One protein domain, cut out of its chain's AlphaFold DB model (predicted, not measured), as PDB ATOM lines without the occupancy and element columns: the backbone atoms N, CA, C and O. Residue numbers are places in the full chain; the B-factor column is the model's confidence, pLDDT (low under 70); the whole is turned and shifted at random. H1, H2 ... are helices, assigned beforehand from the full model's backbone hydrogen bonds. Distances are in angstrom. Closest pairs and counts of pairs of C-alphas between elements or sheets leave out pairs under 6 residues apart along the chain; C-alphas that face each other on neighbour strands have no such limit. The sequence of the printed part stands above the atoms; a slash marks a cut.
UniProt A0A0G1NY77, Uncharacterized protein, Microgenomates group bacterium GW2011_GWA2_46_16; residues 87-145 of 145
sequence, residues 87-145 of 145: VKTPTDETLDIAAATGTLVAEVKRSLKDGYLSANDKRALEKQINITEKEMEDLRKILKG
ATOM      1  N   VAL A  87       7.928  -6.903  39.209       48.53
ATOM      2  CA  VAL A  87       7.064  -6.823  38.031       48.53
ATOM      3  C   VAL A  87       7.803  -7.581  36.932       48.53
ATOM      4  O   VAL A  87       8.762  -7.056  36.373       48.53
ATOM      5  N   LYS A  88       7.429  -8.843  36.701       51.03
ATOM      6  CA  LYS A  88       7.978  -9.636  35.602       51.03
ATOM      7  C   LYS A  88       7.598  -8.947  34.302       51.03
ATOM      8  O   LYS A  88       6.461  -8.509  34.134       51.03
ATOM      9  N   THR A  89       8.560  -8.793  33.403       59.47
ATOM     10  CA  THR A  89       8.238  -8.284  32.074       59.47
ATOM     11  C   THR A  89       7.425  -9.349  31.325       59.47
ATOM     12  O   THR A  89       7.581 -10.539  31.609       59.47
ATOM     13  N   PRO A  90       6.583  -8.983  30.339       59.94
ATOM     14  CA  PRO A  90       5.875  -9.965  29.509       59.94
ATOM     15  C   PRO A  90       6.814 -11.011  28.879       59.94
ATOM     16  O   PRO A  90       6.428 -12.151  28.620       59.94
ATOM     17  N   THR A  91       8.078 -10.642  28.665       63.25
ATOM     18  CA  THR A  91       9.139 -11.535  28.192       63.25
ATOM     19  C   THR A  91       9.520 -12.587  29.237       63.25
ATOM     20  O   THR A  91       9.620 -13.761  28.890       63.25
ATOM     21  N   ASP A  92       9.666 -12.203  30.507       54.66
ATOM     22  CA  ASP A  92       9.978 -13.133  31.603       54.66
ATOM     23  C   ASP A  92       8.837 -14.134  31.824       54.66
ATOM     24  O   ASP A  92       9.071 -15.332  31.981       54.66
ATOM     25  N   GLU A  93       7.588 -13.667  31.746       56.72
ATOM     26  CA  GLU A  93       6.407 -14.536  31.822       56.72
ATOM     27  C   GLU A  93       6.359 -15.535  30.655       56.72
ATOM     28  O   GLU A  93       6.065 -16.716  30.849       56.72
ATOM     29  N   THR A  94       6.715 -15.091  29.448       64.06
ATOM     30  CA  THR A  94       6.767 -15.956  28.258       64.06
ATOM     31  C   THR A  94       7.849 -17.036  28.392       64.06
ATOM     32  O   THR A  94       7.621 -18.195  28.033       64.06
ATOM     33  N   LEU A  95       9.016 -16.692  28.946       66.62
ATOM     34  CA  LEU A  95      10.111 -17.639  29.185       66.62
ATOM     35  C   LEU A  95       9.762 -18.667  30.269       66.62
ATOM     36  O   LEU A  95      10.044 -19.857  30.101       66.62
ATOM     37  N   ASP A  96       9.077 -18.247  31.332       62.03
ATOM     38  CA  ASP A  96       8.605 -19.146  32.389       62.03
ATOM     39  C   ASP A  96       7.577 -20.165  31.869       62.03
ATOM     40  O   ASP A  96       7.612 -21.349  32.227       62.03
ATOM     41  N   ILE A  97       6.666 -19.731  30.990       68.00
ATOM     42  CA  ILE A  97       5.682 -20.609  30.339       68.00
ATOM     43  C   ILE A  97       6.384 -21.613  29.415       68.00
ATOM     44  O   ILE A  97       6.042 -22.804  29.417       68.00
ATOM     45  N   ALA A  98       7.406 -21.179  28.673       67.62
ATOM     46  CA  ALA A  98       8.202 -22.061  27.824       67.62
ATOM     47  C   ALA A  98       8.950 -23.127  28.650       67.62
ATOM     48  O   ALA A  98       8.920 -24.314  28.309       67.62
ATOM     49  N   ALA A  99       9.549 -22.742  29.782       65.12
ATOM     50  CA  ALA A  99      10.229 -23.669  30.688       65.12
ATOM     51  C   ALA A  99       9.263 -24.693  31.320       65.12
ATOM     52  O   ALA A  99       9.560 -25.894  31.387       65.12
ATOM     53  N   ALA A 100       8.071 -24.246  31.730       62.84
ATOM     54  CA  ALA A 100       7.025 -25.125  32.254       62.84
ATOM     55  C   ALA A 100       6.558 -26.144  31.201       62.84
ATOM     56  O   ALA A 100       6.421 -27.331  31.502       62.84
ATOM     57  N   THR A 101       6.393 -25.698  29.956       72.56
ATOM     58  CA  THR A 101       6.053 -26.567  28.822       72.56
ATOM     59  C   THR A 101       7.130 -27.633  28.599       72.56
ATOM     60  O   THR A 101       6.808 -28.812  28.459       72.56
ATOM     61  N   GLY A 102       8.414 -27.261  28.663       70.19
ATOM     62  CA  GLY A 102       9.526 -28.214  28.564       70.19
ATOM     63  C   GLY A 102       9.506 -29.298  29.652       70.19
ATOM     64  O   GLY A 102       9.754 -30.472  29.371       70.19
ATOM     65  N   THR A 103       9.136 -28.927  30.879       68.50
ATOM     66  CA  THR A 103       9.011 -29.867  32.007       68.50
ATOM     67  C   THR A 103       7.846 -30.841  31.806       68.50
ATOM     68  O   THR A 103       7.994 -32.042  32.029       68.50
ATOM     69  N   LEU A 104       6.699 -30.352  31.322       70.12
ATOM     70  CA  LEU A 104       5.538 -31.195  31.009       70.12
ATOM     71  C   LEU A 104       5.857 -32.215  29.905       70.12
ATOM     72  O   LEU A 104       5.482 -33.380  30.014       70.12
ATOM     73  N   VAL A 105       6.615 -31.811  28.882       78.19
ATOM     74  CA  VAL A 105       7.082 -32.722  27.824       78.19
ATOM     75  C   VAL A 105       7.967 -33.838  28.391       78.19
ATOM     76  O   VAL A 105       7.850 -34.989  27.966       78.19
ATOM     77  N   ALA A 106       8.840 -33.534  29.356       73.94
ATOM     78  CA  ALA A 106       9.679 -34.544  30.000       73.94
ATOM     79  C   ALA A 106       8.844 -35.579  30.779       73.94
ATOM     80  O   ALA A 106       9.104 -36.780  30.679       73.94
ATOM     81  N   GLU A 107       7.802 -35.134  31.480       70.50
ATOM     82  CA  GLU A 107       6.907 -36.014  32.239       70.50
ATOM     83  C   GLU A 107       6.053 -36.912  31.331       70.50
ATOM     84  O   GLU A 107       5.876 -38.099  31.612       70.50
ATOM     85  N   VAL A 108       5.591 -36.392  30.187       75.06
ATOM     86  CA  VAL A 108       4.898 -37.200  29.170       75.06
ATOM     87  C   VAL A 108       5.831 -38.282  28.614       75.06
ATOM     88  O   VAL A 108       5.432 -39.442  28.506       75.06
ATOM     89  N   LYS A 109       7.096 -37.948  28.321       76.94
ATOM     90  CA  LYS A 109       8.096 -38.929  27.855       76.94
ATOM     91  C   LYS A 109       8.354 -40.024  28.888       76.94
ATOM     92  O   LYS A 109       8.439 -41.196  28.524       76.94
ATOM     93  N   ARG A 110       8.456 -39.651  30.165       74.62
ATOM     94  CA  ARG A 110       8.595 -40.603  31.270       74.62
ATOM     95  C   ARG A 110       7.370 -41.514  31.379       74.62
ATOM     96  O   ARG A 110       7.523 -42.728  31.375       74.62
ATOM     97  N   SER A 111       6.167 -40.947  31.360       73.88
ATOM     98  CA  SER A 111       4.905 -41.699  31.444       73.88
ATOM     99  C   SER A 111       4.708 -42.678  30.278       73.88
ATOM    100  O   SER A 111       4.170 -43.771  30.463       73.88
ATOM    101  N   LEU A 112       5.177 -42.321  29.074       74.12
ATOM    102  CA  LEU A 112       5.206 -43.224  27.918       74.12
ATOM    103  C   LEU A 112       6.182 -44.390  28.121       74.12
ATOM    104  O   LEU A 112       5.852 -45.517  27.751       74.12
ATOM    105  N   LYS A 113       7.360 -44.125  28.703       77.25
ATOM    106  CA  LYS A 113       8.400 -45.132  28.970       77.25
ATOM    107  C   LYS A 113       7.991 -46.109  30.070       77.25
ATOM    108  O   LYS A 113       8.230 -47.305  29.934       77.25
ATOM    109  N   ASP A 114       7.344 -45.603  31.111       77.56
ATOM    110  CA  ASP A 114       6.928 -46.390  32.270       77.56
ATOM    111  C   ASP A 114       5.627 -47.188  32.004       77.56
ATOM    112  O   ASP A 114       5.168 -47.949  32.850       77.56
ATOM    113  N   GLY A 115       5.034 -47.056  30.807       71.94
ATOM    114  CA  GLY A 115       3.902 -47.874  30.355       71.94
ATOM    115  C   GLY A 115       2.550 -47.520  30.986       71.94
ATOM    116  O   GLY A 115       1.579 -48.242  30.775       71.94
ATOM    117  N   TYR A 116       2.464 -46.406  31.718       69.75
ATOM    118  CA  TYR A 116       1.279 -46.012  32.492       69.75
ATOM    119  C   TYR A 116       0.138 -45.397  31.668       69.75
ATOM    120  O   TYR A 116      -0.942 -45.161  32.205       69.75
ATOM    121  N   LEU A 117       0.348 -45.127  30.378       71.38
ATOM    122  CA  LEU A 117      -0.649 -44.473  29.524       71.38
ATOM    123  C   LEU A 117      -1.487 -45.491  28.749       71.38
ATOM    124  O   LEU A 117      -0.945 -46.317  28.004       71.38
ATOM    125  N   SER A 118      -2.814 -45.384  28.862       77.38
ATOM    126  CA  SER A 118      -3.734 -46.193  28.062       77.38
ATOM    127  C   SER A 118      -3.636 -45.836  26.571       77.38
ATOM    128  O   SER A 118      -3.156 -44.767  26.189       77.38
ATOM    129  N   ALA A 119      -4.111 -46.720  25.689       77.81
ATOM    130  CA  ALA A 119      -4.113 -46.458  24.244       77.81
ATOM    131  C   ALA A 119      -4.929 -45.206  23.863       77.81
ATOM    132  O   ALA A 119      -4.591 -44.512  22.903       77.81
ATOM    133  N   ASN A 120      -5.977 -44.897  24.632       73.44
ATOM    134  CA  ASN A 120      -6.793 -43.702  24.431       73.44
ATOM    135  C   ASN A 120      -6.049 -42.435  24.867       73.44
ATOM    136  O   ASN A 120      -6.087 -41.441  24.142       73.44
ATOM    137  N   ASP A 121      -5.311 -42.490  25.979       73.12
ATOM    138  CA  ASP A 121      -4.500 -41.360  26.449       73.12
ATOM    139  C   ASP A 121      -3.375 -41.043  25.461       73.12
ATOM    140  O   ASP A 121      -3.122 -39.880  25.157       73.12
ATOM    141  N   LYS A 122      -2.754 -42.076  24.879       76.19
ATOM    142  CA  LYS A 122      -1.745 -41.910  23.823       76.19
ATOM    143  C   LYS A 122      -2.310 -41.190  22.600       76.19
ATOM    144  O   LYS A 122      -1.723 -40.212  22.155       76.19
ATOM    145  N   ARG A 123      -3.479 -41.614  22.104       76.12
ATOM    146  CA  ARG A 123      -4.146 -40.959  20.964       76.12
ATOM    147  C   ARG A 123      -4.542 -39.515  21.265       76.12
ATOM    148  O   ARG A 123      -4.429 -38.652  20.397       76.12
ATOM    149  N   ALA A 124      -5.019 -39.243  22.479       75.50
ATOM    150  CA  ALA A 124      -5.355 -37.887  22.902       75.50
ATOM    151  C   ALA A 124      -4.105 -36.991  22.953       75.50
ATOM    152  O   ALA A 124      -4.137 -35.869  22.446       75.50
ATOM    153  N   LEU A 125      -2.996 -37.511  23.489       78.56
ATOM    154  CA  LEU A 125      -1.709 -36.819  23.527       78.56
ATOM    155  C   LEU A 125      -1.154 -36.563  22.122       78.56
ATOM    156  O   LEU A 125      -0.769 -35.438  21.832       78.56
ATOM    157  N   GLU A 126      -1.174 -37.554  21.229       80.00
ATOM    158  CA  GLU A 126      -0.755 -37.393  19.827       80.00
ATOM    159  C   GLU A 126      -1.549 -36.293  19.115       80.00
ATOM    160  O   GLU A 126      -0.973 -35.426  18.457       80.00
ATOM    161  N   LYS A 127      -2.878 -36.273  19.287       79.25
ATOM    162  CA  LYS A 127      -3.725 -35.223  18.711       79.25
ATOM    163  C   LYS A 127      -3.330 -33.838  19.227       79.25
ATOM    164  O   LYS A 127      -3.266 -32.895  18.440       79.25
ATOM    165  N   GLN A 128      -3.068 -33.716  20.526       77.50
ATOM    166  CA  GLN A 128      -2.697 -32.442  21.133       77.50
ATOM    167  C   GLN A 128      -1.295 -31.982  20.711       77.50
ATOM    168  O   GLN A 128      -1.090 -30.789  20.478       77.50
ATOM    169  N   ILE A 129      -0.349 -32.913  20.556       81.38
ATOM    170  CA  ILE A 129       0.997 -32.635  20.039       81.38
ATOM    171  C   ILE A 129       0.902 -32.059  18.626       81.38
ATOM    172  O   ILE A 129       1.453 -30.991  18.385       81.38
ATOM    173  N   ASN A 130       0.121 -32.674  17.736       78.75
ATOM    174  CA  ASN A 130      -0.037 -32.190  16.360       78.75
ATOM    175  C   ASN A 130      -0.631 -30.769  16.285       78.75
ATOM    176  O   ASN A 130      -0.231 -29.969  15.439       78.75
ATOM    177  N   ILE A 131      -1.589 -30.439  17.161       79.50
ATOM    178  CA  ILE A 131      -2.145 -29.076  17.256       79.50
ATOM    179  C   ILE A 131      -1.052 -28.098  17.700       79.50
ATOM    180  O   ILE A 131      -0.859 -27.060  17.070       79.50
ATOM    181  N   THR A 132      -0.300 -28.470  18.734       78.75
ATOM    182  CA  THR A 132       0.774 -27.641  19.297       78.75
ATOM    183  C   THR A 132       1.906 -27.422  18.290       78.75
ATOM    184  O   THR A 132       2.415 -26.314  18.168       78.75
ATOM    185  N   GLU A 133       2.292 -28.446  17.524       81.44
ATOM    186  CA  GLU A 133       3.307 -28.328  16.468       81.44
ATOM    187  C   GLU A 133       2.904 -27.306  15.407       81.44
ATOM    188  O   GLU A 133       3.723 -26.475  15.016       81.44
ATOM    189  N   LYS A 134       1.632 -27.314  14.991       83.19
ATOM    190  CA  LYS A 134       1.108 -26.337  14.034       83.19
ATOM    191  C   LYS A 134       1.166 -24.911  14.586       83.19
ATOM    192  O   LYS A 134       1.643 -24.013  13.899       83.19
ATOM    193  N   GLU A 135       0.720 -24.708  15.822       81.69
ATOM    194  CA  GLU A 135       0.758 -23.393  16.474       81.69
ATOM    195  C   GLU A 135       2.197 -22.886  16.653       81.69
ATOM    196  O   GLU A 135       2.479 -21.712  16.417       81.69
ATOM    197  N   MET A 136       3.135 -23.774  16.993       80.62
ATOM    198  CA  MET A 136       4.556 -23.441  17.121       80.62
ATOM    199  C   MET A 136       5.204 -23.101  15.774       80.62
ATOM    200  O   MET A 136       6.054 -22.212  15.708       80.62
ATOM    201  N   GLU A 137       4.820 -23.787  14.699       85.50
ATOM    202  CA  GLU A 137       5.257 -23.477  13.336       85.50
ATOM    203  C   GLU A 137       4.780 -22.079  12.913       85.50
ATOM    204  O   GLU A 137       5.556 -21.287  12.375       85.50
ATOM    205  N   ASP A 138       3.523 -21.745  13.201       85.06
ATOM    206  CA  ASP A 138       2.957 -20.431  12.895       85.06
ATOM    207  C   ASP A 138       3.594 -19.326  13.753       85.06
ATOM    208  O   ASP A 138       3.980 -18.281  13.223       85.06
ATOM    209  N   LEU A 139       3.843 -19.588  15.040       80.94
ATOM    210  CA  LEU A 139       4.587 -18.679  15.915       80.94
ATOM    211  C   LEU A 139       6.020 -18.437  15.412       80.94
ATOM    212  O   LEU A 139       6.494 -17.303  15.409       80.94
ATOM    213  N   ARG A 140       6.716 -19.478  14.933       81.50
ATOM    214  CA  ARG A 140       8.061 -19.345  14.339       81.50
ATOM    215  C   ARG A 140       8.067 -18.465  13.097       81.50
ATOM    216  O   ARG A 140       9.046 -17.754  12.885       81.50
ATOM    217  N   LYS A 141       7.022 -18.521  12.268       86.69
ATOM    218  CA  LYS A 141       6.893 -17.635  11.100       86.69
ATOM    219  C   LYS A 141       6.720 -16.185  11.538       86.69
ATOM    220  O   LYS A 141       7.379 -15.324  10.975       86.69
ATOM    221  N   ILE A 142       5.901 -15.941  12.564       84.06
ATOM    222  CA  ILE A 142       5.697 -14.605  13.142       84.06
ATOM    223  C   ILE A 142       7.007 -14.048  13.716       84.06
ATOM    224  O   ILE A 142       7.310 -12.886  13.501       84.06
ATOM    225  N   LEU A 143       7.803 -14.870  14.409       73.75
ATOM    226  CA  LEU A 143       9.068 -14.440  15.024       73.75
ATOM    227  C   LEU A 143      10.223 -14.221  14.030       73.75
ATOM    228  O   LEU A 143      11.218 -13.598  14.395       73.75
ATOM    229  N   LYS A 144      10.149 -14.791  12.821       80.38
ATOM    230  CA  LYS A 144      11.172 -14.638  11.766       80.38
ATOM    231  C   LYS A 144      10.837 -13.547  10.740       80.38
ATOM    232  O   LYS A 144      11.691 -13.268   9.899       80.38
ATOM    233  N   GLY A 145       9.610 -13.025  10.760       49.59
ATOM    234  CA  GLY A 145       9.174 -11.871   9.966       49.59
ATOM    235  C   GLY A 145       9.430 -10.563  10.697       49.59
ATOM    236  O   GLY A 145       9.507  -9.538   9.988       49.59
TER     237      GLY A 145
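This is residues 87 to 145 of the 145 residues of an uncharacterized protein of Microgenomates group bacterium GW2011_GWA2_46_16 (UniProt A0A0G1NY77). Two long helices, H1 and H2, form an open, narrow V: a tight link joins them at one end, the chain folds back there, and the helices spread toward their free ends. The printed part has 59 residues with two named helices, H1 then H2, and no named strand; the class is all helix. It is loose, with a radius of gyration of the C-alphas of 14.6 A, and spans 39 by 26 by 14 A, only just flat.

H1 takes residues 90 to 113, 35.3 A long, from C-alpha 90 at (5.875, -9.965, 29.509). H2 takes residues 119 to 144, 37.4 A long, ending with C-alpha 144 at (11.172, -14.638, 11.766).

H1 and H2 are near each other, with 5 pairs of C-alphas within 10 A and the closest 8.2 A apart. In H1 and H2 every O i to N i+4 pair is within hydrogen-bond range.

The C-alphas farthest apart, of Val 87 and Ala 119, are 43.4 A apart. Residues 87 to 104 and 130 to 145 stand free. The printed part has no cut. Mean pLDDT of the printed part is 72.8; residues 87 to 100, 103, 116 and 145 are under 70.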